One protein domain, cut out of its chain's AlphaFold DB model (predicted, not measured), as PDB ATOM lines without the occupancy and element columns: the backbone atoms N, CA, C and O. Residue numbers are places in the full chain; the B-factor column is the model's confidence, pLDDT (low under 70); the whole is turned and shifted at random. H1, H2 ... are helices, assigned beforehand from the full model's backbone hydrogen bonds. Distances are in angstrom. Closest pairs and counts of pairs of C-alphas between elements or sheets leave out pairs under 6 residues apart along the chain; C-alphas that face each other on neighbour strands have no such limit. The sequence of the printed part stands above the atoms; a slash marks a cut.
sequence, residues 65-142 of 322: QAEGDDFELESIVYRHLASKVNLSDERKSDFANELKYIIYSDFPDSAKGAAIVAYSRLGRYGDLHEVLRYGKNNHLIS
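What this domain is: This is residues 65 to 142 of the 322 residues of an uncharacterized protein of Lampropedia hyalina DSM 16112 (UniProt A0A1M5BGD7). H2, the longest helix, lies side by side with H3, and H3 is the middle of a small bundle of four roughly aligned helices, with H1 and H4 on opposite sides of it. The chain runs back and forth: H2 and H4 run the opposite way to H3, while H1 runs the same way as H3. The printed part has 78 residues with four named helices, in the order H1, H2, H3, H4, and no named strand; the class is all helix. The whole is compact and rounded, with a radius of gyration of the C-alphas of 11.8 A and spans of 31 by 27 by 19 A.

How they stand to each other: H2, residues 89 to 104, touches H3, residues 109 to 122, at a shallow tilt of 24 degrees, opposite ways. Their closest C-alphas are those of Ile 103 and Lys 112, 4.6 A apart, and the two form a helical hairpin. H3 is the hub, touching three other helices. H1, residues 70 to 82, touches H3 at a shallow tilt of 15 degrees, the same way; the closest C-alphas are those of Glu 74 and Ala 114, 5.3 A apart. H4, residues 128 to 137, touches H3 at a shallow tilt of 24 degrees, opposite ways, with the closest C-alphas, those of Ser 120 and Leu 128, 6.4 A apart. H3 and H4 form a second helical hairpin. H1 and H2 are near each other, with 6 pairs of C-alphas within 10 A, and H2 and H4 are near each other, also with 6 pairs. H1 and H4 are apart. In H1, H2, H3 and H4, every backbone O i to N i+4 pair is within hydrogen-bond range.

Where its parts are: H2 has 16 residues and measures 22.6 A from first to last C-alpha, from C-alpha 89 at (160.938, 159.754, 115.736) to C-alpha 104 at (159.671, 182.301, 116.103). H3 has 14 residues and measures 19.6 A. H1 has 13 residues and measures 18.8 A, beginning with C-alpha 70 at (158.942, 184.398, 99.162). H4 has 10 residues and measures 14.1 A, ending with C-alpha 137 at (146.687, 185.691, 114.989).

The domain as a whole: The two C-alphas farthest apart are those of Gly 68 and Gly 126, at 32.4 A. The printed part has no cut. The links from H2 to H3, of 4 residues, and from H3 to H4, of 5 residues, are tight; the link from H1 to H2, of 6 residues, is short, and no link is long. The mean pLDDT of the printed part of this model is 84.3; residues 68, 71, 82 and 84 to 86 are under 70.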
ATOM      1  N   GLN A  65     168.270 181.206 104.174       79.12
ATOM      2  CA  GLN A  65     169.046 182.451 104.251       79.12
ATOM      3  C   GLN A  65     169.711 182.822 102.923       79.12
ATOM      4  O   GLN A  65     170.023 183.992 102.700       79.12
ATOM      5  N   ALA A  66     169.962 181.834 102.065       80.19
ATOM      6  CA  ALA A  66     170.539 182.041 100.745       80.19
ATOM      7  C   ALA A  66     169.529 182.589  99.724       80.19
ATOM      8  O   ALA A  66     169.964 183.111  98.695       80.19
ATOM      9  N   GLU A  67     168.225 182.493 100.001       79.50
ATOM     10  CA  GLU A  67     167.159 182.814  99.052       79.50
ATOM     11  C   GLU A  67     166.362 184.065  99.455       79.50
ATOM     12  O   GLU A  67     166.145 184.334 100.636       79.50
ATOM     13  N   GLY A  68     165.947 184.860  98.464       65.31
ATOM     14  CA  GLY A  68     165.279 186.150  98.678       65.31
ATOM     15  C   GLY A  68     163.836 186.226  98.173       65.31
ATOM     16  O   GLY A  68     163.171 187.229  98.432       65.31
ATOM     17  N   ASP A  69     163.358 185.216  97.442       77.50
ATOM     18  CA  ASP A  69     161.988 185.155  96.917       77.50
ATOM     19  C   ASP A  69     161.061 184.355  97.850       77.50
ATOM     20  O   ASP A  69     161.287 183.172  98.116       77.50
ATOM     21  N   ASP A  70     159.970 184.986  98.295       70.00
ATOM     22  CA  ASP A  70     158.942 184.398  99.162       70.00
ATOM     23  C   ASP A  70     158.396 183.056  98.649       70.00
ATOM     24  O   ASP A  70     158.164 182.138  99.438       70.00
ATOM     25  N   PHE A  71     158.213 182.906  97.332       64.25
ATOM     26  CA  PHE A  71     157.712 181.650  96.763       64.25
ATOM     27  C   PHE A  71     158.745 180.521  96.864       64.25
ATOM     28  O   PHE A  71     158.404 179.344  97.038       64.25
ATOM     29  N   GLU A  72     160.025 180.859  96.740       77.38
ATOM     30  CA  GLU A  72     161.095 179.875  96.831       77.38
ATOM     31  C   GLU A  72     161.326 179.435  98.280       77.38
ATOM     32  O   GLU A  72     161.553 178.243  98.509       77.38
ATOM     33  N   LEU A  73     161.137 180.336  99.250       75.38
ATOM     34  CA  LEU A  73     161.198 180.028 100.682       75.38
ATOM     35  C   LEU A  73     160.148 178.988 101.103       75.38
ATOM     36  O   LEU A  73     160.490 177.981 101.726       75.38
ATOM     37  N   GLU A  74     158.888 179.168 100.699       75.00
ATOM     38  CA  GLU A  74     157.809 178.200 100.955       75.00
ATOM     39  C   GLU A  74     158.138 176.825 100.341       75.00
ATOM     40  O   GLU A  74     158.045 175.776 100.991       75.00
ATOM     41  N   SER A  75     158.619 176.818  99.093       74.06
ATOM     42  CA  SER A  75     159.008 175.585  98.406       74.06
ATOM     43  C   SER A  75     160.171 174.862  99.096       74.06
ATOM     44  O   SER A  75     160.178 173.629  99.144       74.06
ATOM     45  N   ILE A  76     161.150 175.590  99.643       76.75
ATOM     46  CA  ILE A  76     162.276 175.009 100.388       76.75
ATOM     47  C   ILE A  76     161.772 174.241 101.615       76.75
ATOM     48  O   ILE A  76     162.194 173.094 101.815       76.75
ATOM     49  N   VAL A  77     160.850 174.827 102.385       75.69
ATOM     50  CA  VAL A  77     160.272 174.191 103.579       75.69
ATOM     51  C   VAL A  77     159.524 172.911 103.202       75.69
ATOM     52  O   VAL A  77     159.790 171.848 103.772       75.69
ATOM     53  N   TYR A  78     158.661 172.953 102.182       75.19
ATOM     54  CA  TYR A  78     157.911 171.763 101.767       75.19
ATOM     55  C   TYR A  78     158.786 170.666 101.158       75.19
ATOM     56  O   TYR A  78     158.544 169.484 101.409       75.19
ATOM     57  N   ARG A  79     159.839 171.013 100.403       76.62
ATOM     58  CA  ARG A  79     160.817 170.021  99.919       76.62
ATOM     59  C   ARG A  79     161.522 169.327 101.080       76.62
ATOM     60  O   ARG A  79     161.738 168.113 101.026       76.62
ATOM     61  N   HIS A  80     161.851 170.073 102.134       75.62
ATOM     62  CA  HIS A  80     162.429 169.493 103.339       75.62
ATOM     63  C   HIS A  80     161.437 168.555 104.029       75.62
ATOM     64  O   HIS A  80     161.803 167.403 104.257       75.62
ATOM     65  N   LEU A  81     160.181 168.966 104.239       74.62
ATOM     66  CA  LEU A  81     159.129 168.099 104.787       74.62
ATOM     67  C   LEU A  81     158.968 166.799 103.979       74.62
ATOM     68  O   LEU A  81     159.028 165.708 104.543       74.62
ATOM     69  N   ALA A  82     158.852 166.895 102.652       68.88
ATOM     70  CA  ALA A  82     158.716 165.735 101.770       68.88
ATOM     71  C   ALA A  82     159.917 164.775 101.871       68.88
ATOM     72  O   ALA A  82     159.756 163.555 101.857       68.88
ATOM     73  N   SER A  83     161.130 165.308 102.050       70.38
ATOM     74  CA  SER A  83     162.337 164.493 102.256       70.38
ATOM     75  C   SER A  83     162.372 163.766 103.610       70.38
ATOM     76  O   SER A  83     163.240 162.916 103.828       70.38
ATOM     77  N   LYS A  84     161.461 164.109 104.531       69.25
ATOM     78  CA  LYS A  84     161.439 163.633 105.919       69.25
ATOM     79  C   LYS A  84     160.303 162.657 106.249       69.25
ATOM     80  O   LYS A  84     160.245 162.168 107.372       69.25
ATOM     81  N   VAL A  85     159.463 162.295 105.278       61.31
ATOM     82  CA  VAL A  85     158.278 161.430 105.479       61.31
ATOM     83  C   VAL A  85     158.616 160.037 106.058       61.31
ATOM     84  O   VAL A  85     157.767 159.418 106.683       61.31
ATOM     85  N   ASN A  86     159.866 159.563 105.936       66.88
ATOM     86  CA  ASN A  86     160.326 158.274 106.489       66.88
ATOM     87  C   ASN A  86     161.392 158.418 107.601       66.88
ATOM     88  O   ASN A  86     162.287 157.579 107.719       66.88
ATOM     89  N   LEU A  87     161.386 159.512 108.368       70.31
ATOM     90  CA  LEU A  87     162.325 159.693 109.480       70.31
ATOM     91  C   LEU A  87     161.961 158.855 110.718       70.31
ATOM     92  O   LEU A  87     160.785 158.639 111.003       70.31
ATOM     93  N   SER A  88     162.982 158.459 111.491       76.38
ATOM     94  CA  SER A  88     162.805 157.994 112.873       76.38
ATOM     95  C   SER A  88     162.245 159.114 113.755       76.38
ATOM     96  O   SER A  88     162.439 160.295 113.452       76.38
ATOM     97  N   ASP A  89     161.601 158.767 114.869       76.00
ATOM     98  CA  ASP A  89     160.938 159.754 115.736       76.00
ATOM     99  C   ASP A  89     161.906 160.780 116.337       76.00
ATOM    100  O   ASP A  89     161.590 161.967 116.395       76.00
ATOM    101  N   GLU A  90     163.134 160.367 116.665       77.25
ATOM    102  CA  GLU A  90     164.209 161.280 117.081       77.25
ATOM    103  C   GLU A  90     164.474 162.360 116.018       77.25
ATOM    104  O   GLU A  90     164.555 163.549 116.322       77.25
ATOM    105  N   ARG A  91     164.516 161.972 114.739       78.50
ATOM    106  CA  ARG A  91     164.778 162.909 113.640       78.50
ATOM    107  C   ARG A  91     163.554 163.765 113.300       78.50
ATOM    108  O   ARG A  91     163.733 164.881 112.815       78.50
ATOM    109  N   LYS A  92     162.330 163.280 113.546       80.69
ATOM    110  CA  LYS A  92     161.118 164.118 113.478       80.69
ATOM    111  C   LYS A  92     161.141 165.182 114.573       80.69
ATOM    112  O   LYS A  92     160.844 166.333 114.291       80.69
ATOM    113  N   SER A  93     161.538 164.825 115.795       83.12
ATOM    114  CA  SER A  93     161.688 165.778 116.905       83.12
ATOM    115  C   SER A  93     162.705 166.878 116.584       83.12
ATOM    116  O   SER A  93     162.410 168.063 116.742       83.12
ATOM    117  N   ASP A  94     163.866 166.507 116.035       83.19
ATOM    118  CA  ASP A  94     164.863 167.475 115.566       83.19
ATOM    119  C   ASP A  94     164.289 168.441 114.524       83.19
ATOM    120  O   ASP A  94     164.411 169.660 114.654       83.19
ATOM    121  N   PHE A  95     163.605 167.905 113.513       85.06
ATOM    122  CA  PHE A  95     163.019 168.717 112.454       85.06
ATOM    123  C   PHE A  95     161.892 169.629 112.968       85.06
ATOM    124  O   PHE A  95     161.780 170.774 112.544       85.06
ATOM    125  N   ALA A  96     161.107 169.187 113.951       88.19
ATOM    126  CA  ALA A  96     160.135 170.044 114.626       88.19
ATOM    127  C   ALA A  96     160.790 171.253 115.304       88.19
ATOM    128  O   ALA A  96     160.277 172.368 115.211       88.19
ATOM    129  N   ASN A  97     161.939 171.055 115.953       88.69
ATOM    130  CA  ASN A  97     162.687 172.155 116.558       88.69
ATOM    131  C   ASN A  97     163.237 173.125 115.501       88.69
ATOM    132  O   ASN A  97     163.231 174.335 115.737       88.69
ATOM    133  N   GLU A  98     163.668 172.623 114.337       87.38
ATOM    134  CA  GLU A  98     164.059 173.459 113.188       87.38
ATOM    135  C   GLU A  98     162.894 174.334 112.711       87.38
ATOM    136  O   GLU A  98     163.045 175.548 112.563       87.38
ATOM    137  N   LEU A  99     161.712 173.740 112.533       91.38
ATOM    138  CA  LEU A  99     160.513 174.467 112.121       91.38
ATOM    139  C   LEU A  99     160.129 175.522 113.161       91.38
ATOM    140  O   LEU A  99     159.951 176.682 112.807       91.38
ATOM    141  N   LYS A 100     160.111 175.182 114.456       93.00
ATOM    142  CA  LYS A 100     159.845 176.157 115.529       93.00
ATOM    143  C   LYS A 100     160.847 177.303 115.553       93.00
ATOM    144  O   LYS A 100     160.457 178.442 115.801       93.00
ATOM    145  N   TYR A 101     162.123 177.027 115.285       90.94
ATOM    146  CA  TYR A 101     163.120 178.084 115.164       90.94
ATOM    147  C   TYR A 101     162.759 179.058 114.037       90.94
ATOM    148  O   TYR A 101     162.809 180.265 114.258       90.94
ATOM    149  N   ILE A 102     162.331 178.559 112.873       91.25
ATOM    150  CA  ILE A 102     161.880 179.406 111.758       91.25
ATOM    151  C   ILE A 102     160.647 180.228 112.160       91.25
ATOM    152  O   ILE A 102     160.653 181.445 111.986       91.25
ATOM    153  N   ILE A 103     159.636 179.581 112.754       94.44
ATOM    154  CA  ILE A 103     158.355 180.192 113.158       94.44
ATOM    155  C   ILE A 103     158.565 181.401 114.081       94.44
ATOM    156  O   ILE A 103     157.915 182.430 113.901       94.44
ATOM    157  N   TYR A 104     159.482 181.296 115.049       94.62
ATOM    158  CA  TYR A 104     159.671 182.301 116.103       94.62
ATOM    159  C   TYR A 104     160.890 183.223 115.923       94.62
ATOM    160  O   TYR A 104     161.169 184.026 116.814       94.62
ATOM    161  N   SER A 105     161.623 183.118 114.811       92.06
ATOM    162  CA  SER A 105     162.784 183.981 114.515       92.06
ATOM    163  C   SER A 105     162.450 185.060 113.478       92.06
ATOM    164  O   SER A 105     161.327 185.154 112.996       92.06
ATOM    165  N   ASP A 106     163.431 185.871 113.085       90.62
ATOM    166  CA  ASP A 106     163.255 186.980 112.132       90.62
ATOM    167  C   ASP A 106     163.231 186.536 110.652       90.62
ATOM    168  O   ASP A 106     163.699 187.252 109.768       90.62
ATOM    169  N   PHE A 107     162.686 185.350 110.357       89.25
ATOM    170  CA  PHE A 107     162.462 184.918 108.974       89.25
ATOM    171  C   PHE A 107     161.272 185.651 108.334       89.25
ATOM    172  O   PHE A 107     160.379 186.108 109.061       89.25
ATOM    173  N   PRO A 108     161.229 185.739 106.990       90.81
ATOM    174  CA  PRO A 108     160.067 186.240 106.262       90.81
ATOM    175  C   PRO A 108     158.780 185.485 106.617       90.81
ATOM    176  O   PRO A 108     158.808 184.285 106.905       90.81
ATOM    177  N   ASP A 109     157.643 186.182 106.565       92.12
ATOM    178  CA  ASP A 109     156.337 185.626 106.944       92.12
ATOM    179  C   ASP A 109     155.938 184.426 106.074       92.12
ATOM    180  O   ASP A 109     155.350 183.473 106.579       92.12
ATOM    181  N   SER A 110     156.345 184.416 104.801       86.25
ATOM    182  CA  SER A 110     156.190 183.289 103.870       86.25
ATOM    183  C   SER A 110     156.849 182.004 104.394       86.25
ATOM    184  O   SER A 110     156.212 180.951 104.477       86.25
ATOM    185  N   ALA A 111     158.108 182.090 104.832       87.12
ATOM    186  CA  ALA A 111     158.850 180.973 105.414       87.12
ATOM    187  C   ALA A 111     158.240 180.514 106.745       87.12
ATOM    188  O   ALA A 111     158.156 179.313 107.010       87.12
ATOM    189  N   LYS A 112     157.787 181.462 107.574       93.81
ATOM    190  CA  LYS A 112     157.104 181.168 108.841       93.81
ATOM    191  C   LYS A 112     155.791 180.432 108.614       93.81
ATOM    192  O   LYS A 112     155.585 179.393 109.230       93.81
ATOM    193  N   GLY A 113     154.937 180.928 107.722       92.12
ATOM    194  CA  GLY A 113     153.667 180.294 107.366       92.12
ATOM    195  C   GLY A 113     153.864 178.864 106.869       92.12
ATOM    196  O   GLY A 113     153.257 177.929 107.394       92.12
ATOM    197  N   ALA A 114     154.812 178.669 105.947       89.12
ATOM    198  CA  ALA A 114     155.181 177.344 105.459       89.12
ATOM    199  C   ALA A 114     155.683 176.424 106.586       89.12
ATOM    200  O   ALA A 114     155.327 175.246 106.632       89.12
ATOM    201  N   ALA A 115     156.485 176.953 107.518       92.19
ATOM    202  CA  ALA A 115     156.990 176.193 108.657       92.19
ATOM    203  C   ALA A 115     155.881 175.790 109.641       92.19
ATOM    204  O   ALA A 115     155.931 174.678 110.160       92.19
ATOM    205  N   ILE A 116     154.863 176.634 109.852       94.12
ATOM    206  CA  ILE A 116     153.683 176.311 110.673       94.12
ATOM    207  C   ILE A 116     152.910 175.135 110.067       94.12
ATOM    208  O   ILE A 116     152.660 174.150 110.760       94.12
ATOM    209  N   VAL A 117     152.597 175.199 108.768       90.81
ATOM    210  CA  VAL A 117     151.887 174.118 108.055       90.81
ATOM    211  C   VAL A 117     152.739 172.844 107.972       90.81
ATOM    212  O   VAL A 117     152.236 171.726 108.026       90.81
ATOM    213  N   ALA A 118     154.060 172.966 107.844       89.88
ATOM    214  CA  ALA A 118     154.933 171.797 107.888       89.88
ATOM    215  C   ALA A 118     154.978 171.170 109.290       89.88
ATOM    216  O   ALA A 118     155.010 169.945 109.407       89.88
ATOM    217  N   TYR A 119     154.956 171.995 110.341       90.69
ATOM    218  CA  TYR A 119     154.979 171.543 111.728       90.69
ATOM    219  C   TYR A 119     153.706 170.769 112.080       90.69
ATOM    220  O   TYR A 119     153.812 169.685 112.653       90.69
ATOM    221  N   SER A 120     152.530 171.249 111.653       88.56
ATOM    222  CA  SER A 120     151.249 170.546 111.849       88.56
ATOM    223  C   SER A 120     151.203 169.170 111.189       88.56
ATOM    224  O   SER A 120     150.581 168.248 111.713       88.56
ATOM    225  N   ARG A 121     151.907 169.003 110.066       85.81
ATOM    226  CA  ARG A 121     151.933 167.757 109.285       85.81
ATOM    227  C   ARG A 121     153.028 166.780 109.697       85.81
ATOM    228  O   ARG A 121     152.963 165.608 109.332       85.81
ATOM    229  N   LEU A 122     154.049 167.242 110.416       81.88
ATOM    230  CA  LEU A 122     155.185 166.412 110.823       81.88
ATOM    231  C   LEU A 122     154.824 165.433 111.948       81.88
ATOM    232  O   LEU A 122     155.388 164.340 112.040       81.88
ATOM    233  N   GLY A 123     153.900 165.838 112.810       71.81
ATOM    234  CA  GLY A 123     153.489 165.077 113.976       71.81
ATOM    235  C   GLY A 123     152.653 165.924 114.922       71.81
ATOM    236  O   GLY A 123     152.523 167.135 114.763       71.81
ATOM    237  N   ARG A 124     152.070 165.272 115.926       71.50
ATOM    238  CA  ARG A 124     151.170 165.907 116.892       71.50
ATOM    239  C   ARG A 124     151.952 166.265 118.152       71.50
ATOM    240  O   ARG A 124     152.073 165.459 119.067       71.50
ATOM    241  N   TYR A 125     152.541 167.454 118.154       82.50
ATOM    242  CA  TYR A 125     153.275 168.002 119.295       82.50
ATOM    243  C   TYR A 125     152.320 168.733 120.222       82.50
ATOM    244  O   TYR A 125     151.515 169.494 119.716       82.50
ATOM    245  N   GLY A 126     152.445 168.577 121.546       82.62
ATOM    246  CA  GLY A 126     151.490 169.121 122.527       82.62
ATOM    247  C   GLY A 126     151.189 170.627 122.428       82.62
ATOM    248  O   GLY A 126     150.145 171.057 122.903       82.62
ATOM    249  N   ASP A 127     152.053 171.414 121.786       88.94
ATOM    250  CA  ASP A 127     151.902 172.855 121.547       88.94
ATOM    251  C   ASP A 127     151.356 173.220 120.152       88.94
ATOM    252  O   ASP A 127     151.344 174.394 119.780       88.94
ATOM    253  N   LEU A 128     150.936 172.238 119.348       89.06
ATOM    254  CA  LEU A 128     150.521 172.453 117.961       89.06
ATOM    255  C   LEU A 128     149.337 173.421 117.841       89.06
ATOM    256  O   LEU A 128     149.339 174.285 116.964       89.06
ATOM    257  N   HIS A 129     148.347 173.323 118.729       90.25
ATOM    258  CA  HIS A 129     147.184 174.216 118.708       90.25
ATOM    259  C   HIS A 129     147.597 175.676 118.931       90.25
ATOM    260  O   HIS A 129     147.141 176.582 118.234       90.25
ATOM    261  N   GLU A 130     148.526 175.908 119.853       91.56
ATOM    262  CA  GLU A 130     149.103 177.209 120.167       91.56
ATOM    263  C   GLU A 130     149.963 177.744 119.014       91.56
ATOM    264  O   GLU A 130     149.894 178.937 118.711       91.56
ATOM    265  N   VAL A 131     150.726 176.879 118.335       94.44
ATOM    266  CA  VAL A 131     151.493 177.230 117.127       94.44
ATOM    267  C   VAL A 131     150.560 177.648 115.984       94.44
ATOM    268  O   VAL A 131     150.783 178.690 115.363       94.44
ATOM    269  N   LEU A 132     149.482 176.899 115.739       94.25
ATOM    270  CA  LEU A 132     148.481 177.240 114.725       94.25
ATOM    271  C   LEU A 132     147.781 178.568 115.061       94.25
ATOM    272  O   LEU A 132     147.679 179.448 114.202       94.25
ATOM    273  N   ARG A 133     147.365 178.765 116.322       94.94
ATOM    274  CA  ARG A 133     146.750 180.027 116.779       94.94
ATOM    275  C   ARG A 133     147.710 181.201 116.646       94.94
ATOM    276  O   ARG A 133     147.290 182.285 116.249       94.94
ATOM    277  N   TYR A 134     148.991 180.999 116.954       96.25
ATOM    278  CA  TYR A 134     150.029 181.999 116.725       96.25
ATOM    279  C   TYR A 134     150.096 182.383 115.243       96.25
ATOM    280  O   TYR A 134     150.062 183.574 114.933       96.25
ATOM    281  N   GLY A 135     150.111 181.400 114.337       96.81
ATOM    282  CA  GLY A 135     150.107 181.637 112.895       96.81
ATOM    283  C   GLY A 135     148.914 182.458 112.425       96.81
ATOM    284  O   GLY A 135     149.092 183.478 111.761       96.81
ATOM    285  N   LYS A 136     147.705 182.057 112.830       96.62
ATOM    286  CA  LYS A 136     146.465 182.768 112.497       96.62
ATOM    287  C   LYS A 136     146.464 184.204 113.033       96.62
ATOM    288  O   LYS A 136     146.217 185.146 112.283       96.62
ATOM    289  N   ASN A 137     146.766 184.387 114.320       96.94
ATOM    290  CA  ASN A 137     146.687 185.691 114.989       96.94
ATOM    291  C   ASN A 137     147.735 186.695 114.494       96.94
ATOM    292  O   ASN A 137     147.516 187.899 114.599       96.94
ATOM    293  N   ASN A 138     148.863 186.213 113.969       96.38
ATOM    294  CA  ASN A 138     149.908 187.050 113.377       96.38
ATOM    295  C   ASN A 138     149.816 187.116 111.844       96.38
ATOM    296  O   ASN A 138     150.729 187.633 111.213       96.38
ATOM    297  N   HIS A 139     148.732 186.605 111.244       96.38
ATOM    298  CA  HIS A 139     148.511 186.592 109.793       96.38
ATOM    299  C   HIS A 139     149.616 185.886 108.986       96.38
ATOM    300  O   HIS A 139     149.852 186.219 107.828       96.38
ATOM    301  N   LEU A 140     150.280 184.897 109.592       96.44
ATOM    302  CA  LEU A 140     151.315 184.079 108.949       96.44
ATOM    303  C   LEU A 140     150.715 182.931 108.127       96.44
ATOM    304  O   LEU A 140     151.353 182.431 107.209       96.44
ATOM    305  N   ILE A 141     149.497 182.511 108.469       95.69
ATOM    306  CA  ILE A 141     148.683 181.560 107.706       95.69
ATOM    307  C   ILE A 141     147.267 182.121 107.559       95.69
ATOM    308  O   ILE A 141     146.839 182.953 108.367       95.69
ATOM    309  N   SER A 142     146.542 181.684 106.529       94.81
ATOM    310  CA  SER A 142     145.150 182.096 106.332       94.81
ATOM    311  C   SER A 142     144.211 181.445 107.356       94.81
ATOM    312  O   SER A 142     144.582 180.500 108.057       94.81
TER     313      SER A 142